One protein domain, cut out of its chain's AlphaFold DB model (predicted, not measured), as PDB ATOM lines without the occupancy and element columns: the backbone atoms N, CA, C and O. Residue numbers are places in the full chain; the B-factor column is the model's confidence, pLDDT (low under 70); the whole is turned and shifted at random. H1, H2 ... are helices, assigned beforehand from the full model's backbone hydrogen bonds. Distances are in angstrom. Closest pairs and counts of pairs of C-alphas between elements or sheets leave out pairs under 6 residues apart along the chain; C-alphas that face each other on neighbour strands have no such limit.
ATOM      1  N   ARG A  13      14.010 -66.411  70.713       90.69
ATOM      2  CA  ARG A  13      14.526 -65.035  70.824       90.69
ATOM      3  C   ARG A  13      13.406 -64.004  70.686       90.69
ATOM      4  O   ARG A  13      13.287 -63.130  71.542       90.69
ATOM      5  N   GLN A  14      12.538 -64.143  69.681       87.25
ATOM      6  CA  GLN A  14      11.395 -63.248  69.478       87.25
ATOM      7  C   GLN A  14      10.411 -63.290  70.657       87.25
ATOM      8  O   GLN A  14       9.928 -62.245  71.093       87.25
ATOM      9  N   GLN A  15      10.159 -64.468  71.240       81.81
ATOM     10  CA  GLN A  15       9.300 -64.606  72.418       81.81
ATOM     11  C   GLN A  15       9.908 -63.937  73.663       81.81
ATOM     12  O   GLN A  15       9.190 -63.280  74.420       81.81
ATOM     13  N   ALA A  16      11.219 -64.081  73.883       85.38
ATOM     14  CA  ALA A  16      11.912 -63.440  75.000       85.38
ATOM     15  C   ALA A  16      11.911 -61.908  74.869       85.38
ATOM     16  O   ALA A  16      11.631 -61.204  75.841       85.38
ATOM     17  N   GLU A  17      12.153 -61.385  73.665       91.38
ATOM     18  CA  GLU A  17      12.045 -59.950  73.394       91.38
ATOM     19  C   GLU A  17      10.626 -59.427  73.598       91.38
ATOM     20  O   GLU A  17      10.444 -58.372  74.203       91.38
ATOM     21  N   PHE A  18       9.619 -60.170  73.139       89.44
ATOM     22  CA  PHE A  18       8.220 -59.808  73.335       89.44
ATOM     23  C   PHE A  18       7.860 -59.736  74.823       89.44
ATOM     24  O   PHE A  18       7.288 -58.741  75.266       89.44
ATOM     25  N   ARG A  19       8.272 -60.730  75.624       86.31
ATOM     26  CA  ARG A  19       8.084 -60.712  77.087       86.31
ATOM     27  C   ARG A  19       8.743 -59.496  77.727       86.31
ATOM     28  O   ARG A  19       8.109 -58.819  78.527       86.31
ATOM     29  N   LYS A  20       9.976 -59.180  77.329       91.69
ATOM     30  CA  LYS A  20      10.713 -58.026  77.854       91.69
ATOM     31  C   LYS A  20      10.036 -56.697  77.503       91.69
ATOM     32  O   LYS A  20       9.970 -55.808  78.348       91.69
ATOM     33  N   ARG A  21       9.518 -56.557  76.276       91.25
ATOM     34  CA  ARG A  21       8.759 -55.368  75.849       91.25
ATOM     35  C   ARG A  21       7.454 -55.236  76.638       91.25
ATOM     36  O   ARG A  21       7.185 -54.160  77.156       91.25
ATOM     37  N   MET A  22       6.716 -56.333  76.811       82.12
ATOM     38  CA  MET A  22       5.479 -56.360  77.601       82.12
ATOM     39  C   MET A  22       5.708 -56.033  79.081       82.12
ATOM     40  O   MET A  22       4.933 -55.287  79.676       82.12
ATOM     41  N   GLU A  23       6.774 -56.559  79.688       86.62
ATOM     42  CA  GLU A  23       7.128 -56.260  81.080       86.62
ATOM     43  C   GLU A  23       7.476 -54.776  81.260       86.62
ATOM     44  O   GLU A  23       6.981 -54.127  82.185       86.62
ATOM     45  N   ALA A  24       8.267 -54.217  80.338       88.75
ATOM     46  CA  ALA A  24       8.619 -52.802  80.347       88.75
ATOM     47  C   ALA A  24       7.391 -51.896  80.146       88.75
ATOM     48  O   ALA A  24       7.244 -50.903  80.859       88.75
ATOM     49  N   GLU A  25       6.486 -52.255  79.231       85.06
ATOM     50  CA  GLU A  25       5.251 -51.509  78.970       85.06
ATOM     51  C   GLU A  25       4.324 -51.507  80.193       85.06
ATOM     52  O   GLU A  25       3.823 -50.456  80.597       85.06
ATOM     53  N   MET A  26       4.156 -52.656  80.850       80.12
ATOM     54  CA  MET A  26       3.353 -52.764  82.072       80.12
ATOM     55  C   MET A  26       3.959 -51.969  83.232       80.12
ATOM     56  O   MET A  26       3.235 -51.290  83.966       80.12
ATOM     57  N   ALA A  27       5.283 -52.000  83.391       84.69
ATOM     58  CA  ALA A  27       5.974 -51.201  84.398       84.69
ATOM     59  C   ALA A  27       5.820 -49.693  84.134       84.69
ATOM     60  O   ALA A  27       5.565 -48.923  85.063       84.69
ATOM     61  N   GLN A  28       5.917 -49.271  82.869       88.44
ATOM     62  CA  GLN A  28       5.701 -47.885  82.466       88.44
ATOM     63  C   GLN A  28       4.259 -47.444  82.729       88.44
ATOM     64  O   GLN A  28       4.043 -46.399  83.342       88.44
ATOM     65  N   ARG A  29       3.277 -48.264  82.343       82.12
ATOM     66  CA  ARG A  29       1.856 -47.974  82.554       82.12
ATOM     67  C   ARG A  29       1.505 -47.877  84.034       82.12
ATOM     68  O   ARG A  29       0.782 -46.972  84.440       82.12
ATOM     69  N   ARG A  30       2.072 -48.756  84.865       84.62
ATOM     70  CA  ARG A  30       1.936 -48.675  86.324       84.62
ATOM     71  C   ARG A  30       2.505 -47.365  86.873       84.62
ATOM     72  O   ARG A  30       1.862 -46.730  87.705       84.62
ATOM     73  N   LYS A  31       3.685 -46.951  86.405       92.00
ATOM     74  CA  LYS A  31       4.325 -45.703  86.837       92.00
ATOM     75  C   LYS A  31       3.498 -44.473  86.456       92.00
ATOM     76  O   LYS A  31       3.373 -43.557  87.260       92.00
ATOM     77  N   GLU A  32       2.919 -44.456  85.261       88.06
ATOM     78  CA  GLU A  32       2.037 -43.373  84.811       88.06
ATOM     79  C   GLU A  32       0.786 -43.261  85.694       88.06
ATOM     80  O   GLU A  32       0.435 -42.175  86.152       88.06
ATOM     81  N   ILE A  33       0.166 -44.398  86.007       82.62
ATOM     82  CA  ILE A  33      -0.988 -44.505  86.907       82.62
ATOM     83  C   ILE A  33      -0.649 -43.985  88.316       82.62
ATOM     84  O   ILE A  33      -1.406 -43.201  88.890       82.62
ATOM     85  N   GLU A  34       0.513 -44.354  88.864       85.88
ATOM     86  CA  GLU A  34       0.990 -43.848  90.160       85.88
ATOM     87  C   GLU A  34       1.228 -42.326  90.135       85.88
ATOM     88  O   GLU A  34       0.822 -41.625  91.064       85.88
ATOM     89  N   GLN A  35       1.805 -41.791  89.055       91.50
ATOM     90  CA  GLN A  35       2.022 -40.349  88.888       91.50
ATOM     91  C   GLN A  35       0.714 -39.562  88.771       91.50
ATOM     92  O   GLN A  35       0.578 -38.503  89.386       91.50
ATOM     93  N   GLN A  36      -0.261 -40.072  88.012       82.44
ATOM     94  CA  GLN A  36      -1.587 -39.461  87.907       82.44
ATOM     95  C   GLN A  36      -2.273 -39.411  89.275       82.44
ATOM     96  O   GLN A  36      -2.810 -38.371  89.660       82.44
ATOM     97  N   HIS A  37      -2.193 -40.497  90.044       82.19
ATOM     98  CA  HIS A  37      -2.748 -40.545  91.392       82.19
ATOM     99  C   HIS A  37      -2.075 -39.533  92.329       82.19
ATOM    100  O   HIS A  37      -2.756 -38.801  93.049       82.19
ATOM    101  N   GLU A  38      -0.745 -39.436  92.300       90.38
ATOM    102  CA  GLU A  38      -0.021 -38.464  93.119       90.38
ATOM    103  C   GLU A  38      -0.360 -37.014  92.732       90.38
ATOM    104  O   GLU A  38      -0.546 -36.169  93.608       90.38
ATOM    105  N   ALA A  39      -0.526 -36.725  91.438       88.56
ATOM    106  CA  ALA A  39      -0.950 -35.411  90.960       88.56
ATOM    107  C   ALA A  39      -2.367 -35.046  91.438       88.56
ATOM    108  O   ALA A  39      -2.589 -33.929  91.911       88.56
ATOM    109  N   ILE A  40      -3.315 -35.990  91.369       82.88
ATOM    110  CA  ILE A  40      -4.679 -35.797  91.883       82.88
ATOM    111  C   ILE A  40      -4.641 -35.562  93.397       82.88
ATOM    112  O   ILE A  40      -5.288 -34.634  93.886       82.88
ATOM    113  N   ARG A  41      -3.839 -36.340  94.136       87.31
ATOM    114  CA  ARG A  41      -3.681 -36.189  95.588       87.31
ATOM    115  C   ARG A  41      -3.147 -34.806  95.959       87.31
ATOM    116  O   ARG A  41      -3.750 -34.129  96.784       87.31
ATOM    117  N   ARG A  42      -2.074 -34.348  95.306       90.69
ATOM    118  CA  ARG A  42      -1.499 -33.009  95.532       90.69
ATOM    119  C   ARG A  42      -2.492 -31.897  95.205       90.69
ATOM    120  O   ARG A  42      -2.597 -30.932  95.954       90.69
ATOM    121  N   ARG A  43      -3.255 -32.040  94.117       82.75
ATOM    122  CA  ARG A  43      -4.301 -31.076  93.746       82.75
ATOM    123  C   ARG A  43      -5.414 -31.013  94.794       82.75
ATOM    124  O   ARG A  43      -5.929 -29.931  95.062       82.75
ATOM    125  N   HIS A  44      -5.777 -32.153  95.379       82.06
ATOM    126  CA  HIS A  44      -6.740 -32.212  96.475       82.06
ATOM    127  C   HIS A  44      -6.190 -31.539  97.740       82.06
ATOM    128  O   HIS A  44      -6.847 -30.658  98.281       82.06
ATOM    129  N   GLU A  45      -4.961 -31.863  98.152       86.62
ATOM    130  CA  GLU A  45      -4.282 -31.216  99.288       86.62
ATOM    131  C   GLU A  45      -4.194 -29.690  99.111       86.62
ATOM    132  O   GLU A  45      -4.471 -28.932 100.039       86.62
ATOM    133  N   GLU A  46      -3.861 -29.219  97.907       87.75
ATOM    134  CA  GLU A  46      -3.795 -27.791  97.598       87.75
ATOM    135  C   GLU A  46      -5.173 -27.118  97.668       87.75
ATOM    136  O   GLU A  46      -5.296 -26.019  98.212       87.75
ATOM    137  N   MET A  47      -6.214 -27.769  97.145       75.88
ATOM    138  CA  MET A  47      -7.588 -27.270  97.218       75.88
ATOM    139  C   MET A  47      -8.053 -27.150  98.672       75.88
ATOM    140  O   MET A  47      -8.562 -26.098  99.060       75.88
ATOM    141  N   THR A  48      -7.814 -28.184  99.480       80.56
ATOM    142  CA  THR A  48      -8.139 -28.194 100.911       80.56
ATOM    143  C   THR A  48      -7.379 -27.097 101.651       80.56
ATOM    144  O   THR A  48      -7.985 -26.319 102.379       80.56
ATOM    145  N   ARG A  49      -6.079 -26.930 101.382       82.06
ATOM    146  CA  ARG A  49      -5.267 -25.869 101.996       82.06
ATOM    147  C   ARG A  49      -5.747 -24.464 101.622       82.06
ATOM    148  O   ARG A  49      -5.755 -23.574 102.469       82.06
ATOM    149  N   ARG A  50      -6.143 -24.236 100.365       78.69
ATOM    150  CA  ARG A  50      -6.725 -22.953  99.923       78.69
ATOM    151  C   ARG A  50      -8.058 -22.676 100.620       78.69
ATOM    152  O   ARG A  50      -8.313 -21.534 100.985       78.69
ATOM    153  N   TRP A  51      -8.875 -23.707 100.826       72.75
ATOM    154  CA  TRP A  51     -10.134 -23.606 101.564       72.75
ATOM    155  C   TRP A  51      -9.907 -23.288 103.049       72.75
ATOM    156  O   TRP A  51     -10.500 -22.342 103.563       72.75
ATOM    157  N   GLU A  52      -8.983 -23.984 103.716       76.62
ATOM    158  CA  GLU A  52      -8.595 -23.700 105.107       76.62
ATOM    159  C   GLU A  52      -8.047 -22.276 105.265       76.62
ATOM    160  O   GLU A  52      -8.407 -21.572 106.205       76.62
ATOM    161  N   ALA A  53      -7.226 -21.813 104.316       78.75
ATOM    162  CA  ALA A  53      -6.703 -20.449 104.317       78.75
ATOM    163  C   ALA A  53      -7.810 -19.391 104.147       78.75
ATOM    164  O   ALA A  53      -7.755 -18.347 104.794       78.75
ATOM    165  N   GLN A  54      -8.829 -19.657 103.321       68.75
ATOM    166  CA  GLN A  54      -9.987 -18.769 103.170       68.75
ATOM    167  C   GLN A  54     -10.866 -18.734 104.426       68.75
ATOM    168  O   GLN A  54     -11.359 -17.666 104.780       68.75
ATOM    169  N   MET A  76     -20.265 -27.483  98.309       69.06
ATOM    170  CA  MET A  76     -19.116 -27.583  97.391       69.06
ATOM    171  C   MET A  76     -18.040 -28.543  97.915       69.06
ATOM    172  O   MET A  76     -17.467 -29.313  97.143       69.06
ATOM    173  N   ARG A  77     -17.786 -28.539  99.230       76.19
ATOM    174  CA  ARG A  77     -16.867 -29.484  99.874       76.19
ATOM    175  C   ARG A  77     -17.370 -30.921  99.757       76.19
ATOM    176  O   ARG A  77     -16.615 -31.787  99.322       76.19
ATOM    177  N   LYS A  78     -18.636 -31.173 100.101       80.06
ATOM    178  CA  LYS A  78     -19.256 -32.504  99.991       80.06
ATOM    179  C   LYS A  78     -19.221 -33.017  98.555       80.06
ATOM    180  O   LYS A  78     -18.937 -34.191  98.332       80.06
ATOM    181  N   GLU A  79     -19.448 -32.146  97.577       80.50
ATOM    182  CA  GLU A  79     -19.366 -32.512  96.166       80.50
ATOM    183  C   GLU A  79     -17.923 -32.823  95.729       80.50
ATOM    184  O   GLU A  79     -17.690 -33.811  95.029       80.50
ATOM    185  N   ALA A  80     -16.934 -32.039  96.171       75.75
ATOM    186  CA  ALA A  80     -15.523 -32.296  95.888       75.75
ATOM    187  C   ALA A  80     -15.020 -33.599  96.541       75.75
ATOM    188  O   ALA A  80     -14.340 -34.388  95.882       75.75
ATOM    189  N   GLU A  81     -15.397 -33.862  97.796       81.81
ATOM    190  CA  GLU A  81     -15.090 -35.109  98.509       81.81
ATOM    191  C   GLU A  81     -15.758 -36.318  97.835       81.81
ATOM    192  O   GLU A  81     -15.105 -37.341  97.618       81.81
ATOM    193  N   ALA A  82     -17.023 -36.197  97.420       85.38
ATOM    194  CA  ALA A  82     -17.730 -37.254  96.701       85.38
ATOM    195  C   ALA A  82     -17.079 -37.565  95.342       85.38
ATOM    196  O   ALA A  82     -16.892 -38.733  94.996       85.38
ATOM    197  N   ARG A  83     -16.682 -36.534  94.583       81.69
ATOM    198  CA  ARG A  83     -15.975 -36.704  93.301       81.69
ATOM    199  C   ARG A  83     -14.608 -37.360  93.488       81.69
ATOM    200  O   ARG A  83     -14.267 -38.261  92.727       81.69
ATOM    201  N   PHE A  84     -13.846 -36.946  94.500       82.56
ATOM    202  CA  PHE A  84     -12.540 -37.533  94.806       82.56
ATOM    203  C   PHE A  84     -12.659 -38.999  95.234       82.56
ATOM    204  O   PHE A  84     -11.931 -39.852  94.729       82.56
ATOM    205  N   ARG A  85     -13.626 -39.315  96.102       87.44
ATOM    206  CA  ARG A  85     -13.907 -40.692  96.517       87.44
ATOM    207  C   ARG A  85     -14.281 -41.575  95.329       87.44
ATOM    208  O   ARG A  85     -13.729 -42.660  95.186       87.44
ATOM    209  N   LYS A  86     -15.149 -41.085  94.440       87.81
ATOM    210  CA  LYS A  86     -15.518 -41.808  93.218       87.81
ATOM    211  C   LYS A  86     -14.299 -42.083  92.328       87.81
ATOM    212  O   LYS A  86     -14.140 -43.196  91.842       87.81
ATOM    213  N   GLN A  87     -13.410 -41.100  92.165       80.44
ATOM    214  CA  GLN A  87     -12.162 -41.288  91.414       80.44
ATOM    215  C   GLN A  87     -11.230 -42.317  92.069       80.44
ATOM    216  O   GLN A  87     -10.603 -43.098  91.355       80.44
ATOM    217  N   GLN A  88     -11.150 -42.364  93.404       82.81
ATOM    218  CA  GLN A  88     -10.384 -43.405  94.096       82.81
ATOM    219  C   GLN A  88     -10.966 -44.802  93.869       82.81
ATOM    220  O   GLN A  88     -10.215 -45.732  93.581       82.81
ATOM    221  N   GLU A  89     -12.288 -44.950  93.961       89.88
ATOM    222  CA  GLU A  89     -12.971 -46.229  93.739       89.88
ATOM    223  C   GLU A  89     -12.778 -46.722  92.291       89.88
ATOM    224  O   GLU A  89     -12.442 -47.888  92.067       89.88
ATOM    225  N   GLU A  90     -12.897 -45.829  91.303       88.56
ATOM    226  CA  GLU A  90     -12.622 -46.133  89.890       88.56
ATOM    227  C   GLU A  90     -11.163 -46.567  89.670       88.56
ATOM    228  O   GLU A  90     -10.895 -47.527  88.941       88.56
ATOM    229  N   PHE A  91     -10.215 -45.908  90.334       82.19
ATOM    230  CA  PHE A  91      -8.796 -46.240  90.243       82.19
ATOM    231  C   PHE A  91      -8.467 -47.593  90.885       82.19
ATOM    232  O   PHE A  91      -7.720 -48.396  90.319       82.19
ATOM    233  N   GLU A  92      -9.043 -47.888  92.051       87.94
ATOM    234  CA  GLU A  92      -8.868 -49.178  92.717       87.94
ATOM    235  C   GLU A  92      -9.437 -50.322  91.865       87.94
ATOM    236  O   GLU A  92      -8.800 -51.372  91.723       87.94
ATOM    237  N   ALA A  93     -10.595 -50.103  91.235       87.06
ATOM    238  CA  ALA A  93     -11.189 -51.052  90.301       87.06
ATOM    239  C   ALA A  93     -10.285 -51.296  89.080       87.06
ATOM    240  O   ALA A  93     -10.043 -52.452  88.720       87.06
ATOM    241  N   GLN A  94      -9.719 -50.240  88.485       78.56
ATOM    242  CA  GLN A  94      -8.770 -50.361  87.372       78.56
ATOM    243  C   GLN A  94      -7.503 -51.124  87.774       78.56
ATOM    244  O   GLN A  94      -7.057 -52.014  87.047       78.56
ATOM    245  N   ARG A  95      -6.949 -50.839  88.958       85.69
ATOM    246  CA  ARG A  95      -5.783 -51.557  89.488       85.69
ATOM    247  C   ARG A  95      -6.081 -53.048  89.673       85.69
ATOM    248  O   ARG A  95      -5.280 -53.880  89.250       85.69
ATOM    249  N   LYS A  96      -7.229 -53.392  90.267       88.94
ATOM    250  CA  LYS A  96      -7.665 -54.788  90.454       88.94
ATOM    251  C   LYS A  96      -7.867 -55.509  89.121       88.94
ATOM    252  O   LYS A  96      -7.428 -56.648  88.979       88.94
ATOM    253  N   ALA A  97      -8.474 -54.850  88.134       85.19
ATOM    254  CA  ALA A  97      -8.655 -55.409  86.795       85.19
ATOM    255  C   ALA A  97      -7.309 -55.690  86.103       85.19
ATOM    256  O   ALA A  97      -7.123 -56.754  85.511       85.19
ATOM    257  N   MET A  98      -6.348 -54.773  86.234       76.62
ATOM    258  CA  MET A  98      -4.999 -54.940  85.689       76.62
ATOM    259  C   MET A  98      -4.238 -56.084  86.375       76.62
ATOM    260  O   MET A  98      -3.585 -56.885  85.708       76.62
ATOM    261  N   GLU A  99      -4.353 -56.213  87.699       82.31
ATOM    262  CA  GLU A  99      -3.752 -57.327  88.437       82.31
ATOM    263  C   GLU A  99      -4.378 -58.675  88.044       82.31
ATOM    264  O   GLU A  99      -3.663 -59.662  87.866       82.31
ATOM    265  N   ALA A 100      -5.697 -58.718  87.839       84.50
ATOM    266  CA  ALA A 100      -6.392 -59.910  87.365       84.50
ATOM    267  C   ALA A 100      -5.942 -60.319  85.952       84.50
ATOM    268  O   ALA A 100      -5.648 -61.494  85.730       84.50
ATOM    269  N   GLN A 101      -5.811 -59.366  85.021       76.38
ATOM    270  CA  GLN A 101      -5.260 -59.631  83.685       76.38
ATOM    271  C   GLN A 101      -3.826 -60.154  83.755       76.38
ATOM    272  O   GLN A 101      -3.489 -61.121  83.074       76.38
ATOM    273  N   ARG A 102      -2.986 -59.568  84.614       77.81
ATOM    274  CA  ARG A 102      -1.620 -60.055  84.826       77.81
ATOM    275  C   ARG A 102      -1.614 -61.507  85.314       77.81
ATOM    276  O   ARG A 102      -0.880 -62.315  84.756       77.81
ATOM    277  N   ARG A 103      -2.448 -61.859  86.299       81.38
ATOM    278  CA  ARG A 103      -2.559 -63.244  86.796       81.38
ATOM    279  C   ARG A 103      -3.046 -64.209  85.714       81.38
ATOM    280  O   ARG A 103      -2.520 -65.311  85.610       81.38
ATOM    281  N   GLN A 104      -4.008 -63.802  84.884       80.75
ATOM    282  CA  GLN A 104      -4.462 -64.606  83.744       80.75
ATOM    283  C   GLN A 104      -3.346 -64.822  82.714       80.75
ATOM    284  O   GLN A 104      -3.185 -65.929  82.199       80.75
ATOM    285  N   LEU A 105      -2.534 -63.799  82.437       75.38
ATOM    286  CA  LEU A 105      -1.368 -63.924  81.561       75.38
ATOM    287  C   LEU A 105      -0.310 -64.854  82.165       75.38
ATOM    288  O   LEU A 105       0.175 -65.745  81.481       75.38
ATOM    289  N   GLU A 106      -0.011 -64.727  83.457       74.75
ATOM    290  CA  GLU A 106       0.908 -65.631  84.162       74.75
ATOM    291  C   GLU A 106       0.437 -67.097  84.124       74.75
ATOM    292  O   GLU A 106       1.258 -67.991  83.937       74.75
ATOM    293  N   GLN A 107      -0.871 -67.353  84.230       74.75
ATOM    294  CA  GLN A 107      -1.450 -68.705  84.155       74.75
ATOM    295  C   GLN A 107      -1.519 -69.275  82.732       74.75
ATOM    296  O   GLN A 107      -1.451 -70.489  82.552       74.75
ATOM    297  N   SER A 108      -1.691 -68.415  81.727       71.62
ATOM    298  CA  SER A 108      -1.771 -68.813  80.313       71.62
ATOM    299  C   SER A 108      -0.404 -68.920  79.638       71.62
ATOM    300  O   SER A 108      -0.296 -69.509  78.561       71.62
ATOM    301  N   LEU A 109       0.652 -68.387  80.261       65.25
ATOM    302  CA  LEU A 109       2.015 -68.595  79.800       65.25
ATOM    303  C   LEU A 109       2.373 -70.084  79.943       65.25
ATOM    304  O   LEU A 109       2.361 -70.615  81.055       65.25
TER     305      LEU A 109
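Overview. This is residues 13 to 54 and 76 to 109 of the 209 residues of an uncharacterized protein of Gammaproteobacteria bacterium (UniProt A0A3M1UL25). Two long helices, H1 and then H2, run side by side in opposite directions and form a slender rod, loosely paired, with a cut between them. The printed part has 76 residues, no named strand and is all helix. The whole is extended, with a radius of gyration of the C-alphas of 18.0 A and spans of 61 by 18 by 10 A.

Arrangement. H1, residues 13 to 54, and H2, residues 76 to 108, are near each other: 23 pairs of C-alphas are within 10 A, and the closest pair is 8.0 A apart. Residues 13 to 25 of H1 stand free, as do residues 103 to 109, of which 103 to 108 belong to H2. In H1 and H2 every O i to N i+4 pair is within hydrogen-bond range.

Along the chain. H1 is 61.5 A long, from C-alpha 13 at (14.526, -65.035, 70.824) to C-alpha 54. H2 is 47.9 A long and ends with C-alpha 108 at (-1.771, -68.813, 80.313).

Size, cuts and confidence. The C-alphas of Arg 13 and Gln 54 are the two farthest apart, 61.5 A. Residues 55 to 75 are not printed, and C-alphas 54 and 76 are 13.9 A apart across the cut. Confidence is under 70 at residues 54, 76 and 109.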